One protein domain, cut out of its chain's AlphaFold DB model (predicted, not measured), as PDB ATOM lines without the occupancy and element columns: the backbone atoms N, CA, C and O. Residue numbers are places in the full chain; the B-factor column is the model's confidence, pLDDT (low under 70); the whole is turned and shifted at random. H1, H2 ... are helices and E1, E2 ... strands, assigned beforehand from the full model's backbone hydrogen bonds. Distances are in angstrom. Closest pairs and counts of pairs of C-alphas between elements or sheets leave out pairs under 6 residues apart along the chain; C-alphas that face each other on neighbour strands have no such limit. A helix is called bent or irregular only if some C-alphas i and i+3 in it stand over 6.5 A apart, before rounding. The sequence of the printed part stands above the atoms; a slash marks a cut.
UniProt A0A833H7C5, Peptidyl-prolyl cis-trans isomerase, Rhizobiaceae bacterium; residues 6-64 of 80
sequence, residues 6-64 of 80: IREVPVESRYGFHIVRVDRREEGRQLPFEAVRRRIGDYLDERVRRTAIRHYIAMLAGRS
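What this domain is: This is residues 6 to 64 of the 80 residues of the protein "Peptidyl-prolyl cis-trans isomerase" of Rhizobiaceae bacterium (UniProt A0A833H7C5). Picture a wide, open V: one arm is the long helix H1, the other is an outstretched link that leads back to a small two-strand hairpin, E1 and E2, and the space between the arms is empty. There is no packed core, and residues 24 to 64 stand free, of which 33 to 62 belong to H1. The printed part has 59 residues, with two named strands and one named helix in the order E1, E2, H1; the sheet E1 - E2 is antiparallel and the class is mostly helix. The whole is extended, with a radius of gyration of the C-alphas of 19.9 A, and flat, spanning 54 by 38 by 11 A.

Where its parts are: Start at Ile 6 and go on to C-alpha 11 at (-19.073, -15.670, 9.193), where E1, residues 11 to 13, begins. E2 follows at residues 16 to 18. Then find C-alpha 33 at (0.214, -36.114, 22.972); from there H1, residues 33 to 62, runs 41.7 A to C-alpha 62 at (15.008, 2.123, 15.246). H1 is irregular, with C-alphas 35 and 38 7.7 A apart, and has a kink of 29 degrees near residue 40.

How they stand to each other: Look first at the hairpin of E1 and E2, antiparallel with 146 degrees between their directions. C-alphas 12 and 17 face each other at 4.6 A. N 11 and O 18 are within hydrogen-bond range at 2.9 A, as are N 18 and O 11 at 2.8 A. H1 and E1 are apart. In H1, 24 of 26 O i to N i+4 pairs are within hydrogen-bond range.

The domain as a whole: The two C-alphas farthest apart, those of Asp 23 and Arg 63, are 54.9 A from each other. The link E1 to E2 is tight; the link E2 to H1, residues 19 to 32, is long. The printed part has no cut, its mean pLDDT is 94.9, and no printed residue is under 70.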
ATOM      1  N   ILE A   6     -28.185 -23.628   8.350       91.50
ATOM      2  CA  ILE A   6     -27.417 -22.437   7.992       91.50
ATOM      3  C   ILE A   6     -27.140 -21.648   9.274       91.50
ATOM      4  O   ILE A   6     -27.987 -21.586  10.166       91.50
ATOM      5  N   ARG A   7     -25.947 -21.059   9.393       90.44
ATOM      6  CA  ARG A   7     -25.620 -20.177  10.522       90.44
ATOM      7  C   ARG A   7     -26.498 -18.924  10.469       90.44
ATOM      8  O   ARG A   7     -26.518 -18.250   9.447       90.44
ATOM      9  N   GLU A   8     -27.156 -18.587  11.576       89.44
ATOM     10  CA  GLU A   8     -28.030 -17.402  11.672       89.44
ATOM     11  C   GLU A   8     -27.274 -16.087  11.445       89.44
ATOM     12  O   GLU A   8     -27.807 -15.147  10.864       89.44
ATOM     13  N   VAL A   9     -26.007 -16.039  11.864       93.50
ATOM     14  CA  VAL A   9     -25.116 -14.899  11.641       93.50
ATOM     15  C   VAL A   9     -24.044 -15.299  10.625       93.50
ATOM     16  O   VAL A   9     -23.362 -16.308  10.853       93.50
ATOM     17  N   PRO A  10     -23.833 -14.537   9.538       94.12
ATOM     18  CA  PRO A  10     -22.757 -14.802   8.589       94.12
ATOM     19  C   PRO A  10     -21.378 -14.829   9.261       94.12
ATOM     20  O   PRO A  10     -21.138 -14.162  10.269       94.12
ATOM     21  N   VAL A  11     -20.461 -15.627   8.721       95.81
ATOM     22  CA  VAL A  11     -19.073 -15.670   9.193       95.81
ATOM     23  C   VAL A  11     -18.292 -14.581   8.479       95.81
ATOM     24  O   VAL A  11     -18.168 -14.612   7.260       95.81
ATOM     25  N   GLU A  12     -17.758 -13.624   9.224       96.94
ATOM     26  CA  GLU A  12     -16.894 -12.597   8.655       96.94
ATOM     27  C   GLU A  12     -15.472 -13.130   8.440       96.94
ATOM     28  O   GLU A  12     -14.920 -13.889   9.240       96.94
ATOM     29  N   SER A  13     -14.865 -12.715   7.338       96.75
ATOM     30  CA  SER A  13     -13.450 -12.897   7.050       96.75
ATOM     31  C   SER A  13     -12.919 -11.657   6.334       96.75
ATOM     32  O   SER A  13     -13.692 -10.828   5.860       96.75
ATOM     33  N   ARG A  14     -11.604 -11.603   6.092       95.75
ATOM     34  CA  ARG A  14     -10.998 -10.582   5.216       95.75
ATOM     35  C   ARG A  14     -11.565 -10.530   3.788       95.75
ATOM     36  O   ARG A  14     -11.235  -9.616   3.045       95.75
ATOM     37  N   TYR A  15     -12.355 -11.526   3.392       95.56
ATOM     38  CA  TYR A  15     -13.005 -11.623   2.087       95.56
ATOM     39  C   TYR A  15     -14.504 -11.276   2.124       95.56
ATOM     40  O   TYR A  15     -15.208 -11.539   1.156       95.56
ATOM     41  N   GLY A  16     -15.005 -10.719   3.232       96.19
ATOM     42  CA  GLY A  16     -16.421 -10.409   3.429       96.19
ATOM     43  C   GLY A  16     -17.155 -11.478   4.240       96.19
ATOM     44  O   GLY A  16     -16.555 -12.151   5.084       96.19
ATOM     45  N   PHE A  17     -18.457 -11.619   3.989       97.25
ATOM     46  CA  PHE A  17     -19.372 -12.445   4.778       97.25
ATOM     47  C   PHE A  17     -19.675 -13.787   4.105       97.25
ATOM     48  O   PHE A  17     -20.059 -13.839   2.938       97.25
ATOM     49  N   HIS A  18     -19.567 -14.872   4.870       96.19
ATOM     50  CA  HIS A  18     -19.810 -16.240   4.416       96.19
ATOM     51  C   HIS A  18     -21.085 -16.804   5.037       96.19
ATOM     52  O   HIS A  18     -21.225 -16.862   6.262       96.19
ATOM     53  N   ILE A  19     -21.995 -17.284   4.191       95.25
ATOM     54  CA  ILE A  19     -23.145 -18.086   4.612       95.25
ATOM     55  C   ILE A  19     -22.702 -19.550   4.600       95.25
ATOM     56  O   ILE A  19     -22.332 -20.083   3.558       95.25
ATOM     57  N   VAL A  20     -22.716 -20.198   5.765       94.50
ATOM     58  CA  VAL A  20     -22.208 -21.567   5.932       94.50
ATOM     59  C   VAL A  20     -23.354 -22.504   6.294       94.50
ATOM     60  O   VAL A  20     -24.102 -22.225   7.234       94.50
ATOM     61  N   ARG A  21     -23.451 -23.633   5.581       94.19
ATOM     62  CA  ARG A  21     -24.314 -24.781   5.899       94.19
ATOM     63  C   ARG A  21     -23.440 -26.012   6.124       94.19
ATOM     64  O   ARG A  21     -22.531 -26.268   5.340       94.19
ATOM     65  N   VAL A  22     -23.692 -26.762   7.196       92.94
ATOM     66  CA  VAL A  22     -22.930 -27.985   7.496       92.94
ATOM     67  C   VAL A  22     -23.673 -29.192   6.942       92.94
ATOM     68  O   VAL A  22     -24.661 -29.616   7.529       92.94
ATOM     69  N   ASP A  23     -23.189 -29.766   5.845       93.19
ATOM     70  CA  ASP A  23     -23.835 -30.930   5.216       93.19
ATOM     71  C   ASP A  23     -23.455 -32.256   5.892       93.19
ATOM     72  O   ASP A  23     -24.248 -33.192   5.941       93.19
ATOM     73  N   ARG A  24     -22.254 -32.329   6.476       93.19
ATOM     74  CA  ARG A  24     -21.774 -33.466   7.268       93.19
ATOM     75  C   ARG A  24     -20.845 -32.981   8.375       93.19
ATOM     76  O   ARG A  24     -20.065 -32.052   8.165       93.19
ATOM     77  N   ARG A  25     -20.897 -33.634   9.538       90.12
ATOM     78  CA  ARG A  25     -19.978 -33.404  10.659       90.12
ATOM     79  C   ARG A  25     -19.488 -34.737  11.205       90.12
ATOM     80  O   ARG A  25     -20.296 -35.601  11.509       90.12
ATOM     81  N   GLU A  26     -18.177 -34.856  11.350       93.06
ATOM     82  CA  GLU A  26     -17.531 -35.926  12.108       93.06
ATOM     83  C   GLU A  26     -17.021 -35.325  13.414       93.06
ATOM     84  O   GLU A  26     -16.418 -34.247  13.402       93.06
ATOM     85  N   GLU A  27     -17.281 -35.988  14.539       92.81
ATOM     86  CA  GLU A  27     -16.831 -35.483  15.832       92.81
ATOM     87  C   GLU A  27     -15.307 -35.561  15.945       92.81
ATOM     88  O   GLU A  27     -14.665 -36.559  15.599       92.81
ATOM     89  N   GLY A  28     -14.712 -34.476  16.438       92.06
ATOM     90  CA  GLY A  28     -13.283 -34.430  16.691       92.06
ATOM     91  C   GLY A  28     -12.916 -35.397  17.811       92.06
ATOM     92  O   GLY A  28     -13.501 -35.356  18.889       92.06
ATOM     93  N   ARG A  29     -11.903 -36.237  17.584       95.19
ATOM     94  CA  ARG A  29     -11.291 -37.043  18.645       95.19
ATOM     95  C   ARG A  29     -10.025 -36.375  19.156       95.19
ATOM     96  O   ARG A  29      -9.196 -35.914  18.367       95.19
ATOM     97  N   GLN A  30      -9.854 -36.360  20.472       96.25
ATOM     98  CA  GLN A  30      -8.610 -35.900  21.070       96.25
ATOM     99  C   GLN A  30      -7.484 -36.874  20.713       96.25
ATOM    100  O   GLN A  30      -7.595 -38.083  20.919       96.25
ATOM    101  N   LEU A  31      -6.406 -36.342  20.138       96.81
ATOM    102  CA  LEU A  31      -5.222 -37.130  19.812       96.81
ATOM    103  C   LEU A  31      -4.326 -37.256  21.052       96.81
ATOM    104  O   LEU A  31      -4.203 -36.281  21.800       96.81
ATOM    105  N   PRO A  32      -3.674 -38.415  21.269       98.06
ATOM    106  CA  PRO A  32      -2.673 -38.543  22.320       98.06
ATOM    107  C   PRO A  32      -1.500 -37.605  22.031       98.06
ATOM    108  O   PRO A  32      -1.155 -37.370  20.869       98.06
ATOM    109  N   PHE A  33      -0.868 -37.094  23.088       97.75
ATOM    110  CA  PHE A  33       0.214 -36.114  22.972       97.75
ATOM    111  C   PHE A  33       1.329 -36.579  22.029       97.75
ATOM    112  O   PHE A  33       1.715 -35.829  21.138       97.75
ATOM    113  N   GLU A  34       1.773 -37.833  22.144       98.31
ATOM    114  CA  GLU A  34       2.849 -38.376  21.304       98.31
ATOM    115  C   GLU A  34       2.554 -38.280  19.802       98.31
ATOM    116  O   GLU A  34       3.444 -37.965  19.013       98.31
ATOM    117  N   ALA A  35       1.290 -38.441  19.394       98.00
ATOM    118  CA  ALA A  35       0.894 -38.337  17.990       98.00
ATOM    119  C   ALA A  35       0.988 -36.900  17.440       98.00
ATOM    120  O   ALA A  35       1.057 -36.704  16.227       98.00
ATOM    121  N   VAL A  36       0.976 -35.887  18.314       97.94
ATOM    122  CA  VAL A  36       1.008 -34.464  17.937       97.94
ATOM    123  C   VAL A  36       2.239 -33.718  18.446       97.94
ATOM    124  O   VAL A  36       2.418 -32.554  18.089       97.94
ATOM    125  N   ARG A  37       3.111 -34.378  19.217       98.56
ATOM    126  CA  ARG A  37       4.289 -33.791  19.866       98.56
ATOM    127  C   ARG A  37       5.155 -33.005  18.887       98.56
ATOM    128  O   ARG A  37       5.463 -31.847  19.147       98.56
ATOM    129  N   ARG A  38       5.480 -33.595  17.730       98.50
ATOM    130  CA  ARG A  38       6.276 -32.924  16.687       98.50
ATOM    131  C   ARG A  38       5.595 -31.657  16.170       98.50
ATOM    132  O   ARG A  38       6.219 -30.612  16.135       98.50
ATOM    133  N   ARG A  39       4.298 -31.725  15.846       98.25
ATOM    134  CA  ARG A  39       3.539 -30.569  15.336       98.25
ATOM    135  C   ARG A  39       3.475 -29.431  16.357       98.25
ATOM    136  O   ARG A  39       3.486 -28.268  15.970       98.25
ATOM    137  N   ILE A  40       3.381 -29.763  17.645       98.44
ATOM    138  CA  ILE A  40       3.441 -28.776  18.730       98.44
ATOM    139  C   ILE A  40       4.833 -28.143  18.787       98.44
ATOM    140  O   ILE A  40       4.916 -26.920  18.830       98.44
ATOM    141  N   GLY A  41       5.899 -28.948  18.742       98.62
ATOM    142  CA  GLY A  41       7.281 -28.460  18.685       98.62
ATOM    143  C   GLY A  41       7.506 -27.503  17.515       98.62
ATOM    144  O   GLY A  41       7.829 -26.343  17.741       98.62
ATOM    145  N   ASP A  42       7.186 -27.943  16.293       98.62
ATOM    146  CA  ASP A  42       7.313 -27.144  15.067       98.62
ATOM    147  C   ASP A  42       6.577 -25.792  15.194       98.62
ATOM    148  O   ASP A  42       7.081 -24.745  14.785       98.62
ATOM    149  N   TYR A  43       5.379 -25.795  15.791       98.38
ATOM    150  CA  TYR A  43       4.604 -24.577  16.029       98.38
ATOM    151  C   TYR A  43       5.264 -23.642  17.051       98.38
ATOM    152  O   TYR A  43       5.289 -22.425  16.845       98.38
ATOM    153  N   LEU A  44       5.768 -24.185  18.160       98.38
ATOM    154  CA  LEU A  44       6.409 -23.399  19.213       98.38
ATOM    155  C   LEU A  44       7.729 -22.792  18.726       98.38
ATOM    156  O   LEU A  44       7.953 -21.598  18.941       98.38
ATOM    157  N   ASP A  45       8.537 -23.566  18.008       98.50
ATOM    158  CA  ASP A  45       9.795 -23.107  17.419       98.50
ATOM    159  C   ASP A  45       9.543 -21.985  16.408       98.50
ATOM    160  O   ASP A  45      10.155 -20.915  16.481       98.50
ATOM    161  N   GLU A  46       8.572 -22.174  15.511       98.44
ATOM    162  CA  GLU A  46       8.190 -21.154  14.536       98.44
ATOM    163  C   GLU A  46       7.687 -19.875  15.213       98.44
ATOM    164  O   GLU A  46       8.019 -18.764  14.787       98.44
ATOM    165  N   ARG A  47       6.903 -20.011  16.286       97.94
ATOM    166  CA  ARG A  47       6.396 -18.869  17.048       97.94
ATOM    167  C   ARG A  47       7.540 -18.063  17.662       97.94
ATOM    168  O   ARG A  47       7.560 -16.843  17.499       97.94
ATOM    169  N   VAL A  48       8.487 -18.717  18.335       97.75
ATOM    170  CA  VAL A  48       9.648 -18.042  18.943       97.75
ATOM    171  C   VAL A  48      10.504 -17.379  17.866       97.75
ATOM    172  O   VAL A  48      10.863 -16.206  17.996       97.75
ATOM    173  N   ARG A  49      10.759 -18.081  16.758       98.00
ATOM    174  CA  ARG A  49      11.529 -17.560  15.626       98.00
ATOM    175  C   ARG A  49      10.895 -16.306  15.023       98.00
ATOM    176  O   ARG A  49      11.595 -15.320  14.798       98.00
ATOM    177  N   ARG A  50       9.575 -16.298  14.797       97.44
ATOM    178  CA  ARG A  50       8.845 -15.118  14.292       97.44
ATOM    179  C   ARG A  50       8.966 -13.923  15.226       97.44
ATOM    180  O   ARG A  50       9.199 -12.812  14.753       97.44
ATOM    181  N   THR A  51       8.837 -14.144  16.531       96.06
ATOM    182  CA  THR A  51       9.006 -13.084  17.533       96.06
ATOM    183  C   THR A  51      10.424 -12.517  17.500       96.06
ATOM    184  O   THR A  51      10.588 -11.302  17.409       96.06
ATOM    185  N   ALA A  52      11.445 -13.378  17.486       96.31
ATOM    186  CA  ALA A  52      12.842 -12.955  17.432       96.31
ATOM    187  C   ALA A  52      13.152 -12.138  16.167       96.31
ATOM    188  O   ALA A  52      13.768 -11.077  16.255       96.31
ATOM    189  N   ILE A  53      12.662 -12.578  15.003       96.50
ATOM    190  CA  ILE A  53      12.817 -11.847  13.737       96.50
ATOM    191  C   ILE A  53      12.137 -10.479  13.811       96.50
ATOM    192  O   ILE A  53      12.744  -9.477  13.438       96.50
ATOM    193  N   ARG A  54      10.902 -10.410  14.324       93.75
ATOM    194  CA  ARG A  54      10.193  -9.135  14.496       93.75
ATOM    195  C   ARG A  54      10.978  -8.177  15.392       93.75
ATOM    196  O   ARG A  54      11.109  -7.009  15.044       93.75
ATOM    197  N   HIS A  55      11.500  -8.660  16.520       91.88
ATOM    198  CA  HIS A  55      12.304  -7.842  17.433       91.88
ATOM    199  C   HIS A  55      13.587  -7.357  16.764       91.88
ATOM    200  O   HIS A  55      13.932  -6.183  16.868       91.88
ATOM    201  N   TYR A  56      14.266  -8.238  16.032       93.00
ATOM    202  CA  TYR A  56      15.476  -7.884  15.307       93.00
ATOM    203  C   TYR A  56      15.221  -6.801  14.251       93.00
ATOM    204  O   TYR A  56      15.929  -5.798  14.225       93.00
ATOM    205  N   ILE A  57      14.161  -6.944  13.449       92.12
ATOM    206  CA  ILE A  57      13.762  -5.932  12.460       92.12
ATOM    207  C   ILE A  57      13.408  -4.608  13.146       92.12
ATOM    208  O   ILE A  57      13.852  -3.560  12.690       92.12
ATOM    209  N   ALA A  58      12.665  -4.639  14.257       89.31
ATOM    210  CA  ALA A  58      12.315  -3.429  15.002       89.31
ATOM    211  C   ALA A  58      13.556  -2.689  15.533       89.31
ATOM    212  O   ALA A  58      13.611  -1.463  15.450       89.31
ATOM    213  N   MET A  59      14.567  -3.420  16.021       90.56
ATOM    214  CA  MET A  59      15.845  -2.827  16.436       90.56
ATOM    215  C   MET A  59      16.605  -2.204  15.264       90.56
ATOM    216  O   MET A  59      17.158  -1.118  15.410       90.56
ATOM    217  N   LEU A  60      16.663  -2.882  14.112       91.50
ATOM    218  CA  LEU A  60      17.320  -2.335  12.922       91.50
ATOM    219  C   LEU A  60      16.607  -1.075  12.428       91.50
ATOM    220  O   LEU A  60      17.272  -0.087  12.117       91.50
ATOM    221  N   ALA A  61      15.273  -1.085  12.415       90.12
ATOM    222  CA  ALA A  61      14.469   0.064  12.027       90.12
ATOM    223  C   ALA A  61      14.708   1.263  12.955       90.12
ATOM    224  O   ALA A  61      14.984   2.352  12.471       90.12
ATOM    225  N   GLY A  62      14.721   1.055  14.278       87.31
ATOM    226  CA  GLY A  62      15.008   2.123  15.246       87.31
ATOM    227  C   GLY A  62      16.429   2.701  15.164       87.31
ATOM    228  O   GLY A  62      16.680   3.779  15.693       87.31
ATOM    229  N   ARG A  63      17.367   2.005  14.508       88.88
ATOM    230  CA  ARG A  63      18.754   2.459  14.286       88.88
ATOM    231  C   ARG A  63      18.990   3.048  12.896       88.88
ATOM    232  O   ARG A  63      20.117   3.436  12.599       88.88
ATOM    233  N   SER A  64      17.970   3.079  12.046       87.56
ATOM    234  CA  SER A  64      18.084   3.493  10.649       87.56
ATOM    235  C   SER A  64      17.228   4.729  10.391       87.56
ATOM    236  O   SER A  64      16.181   4.904  11.005       87.56
TER     237      SER A  64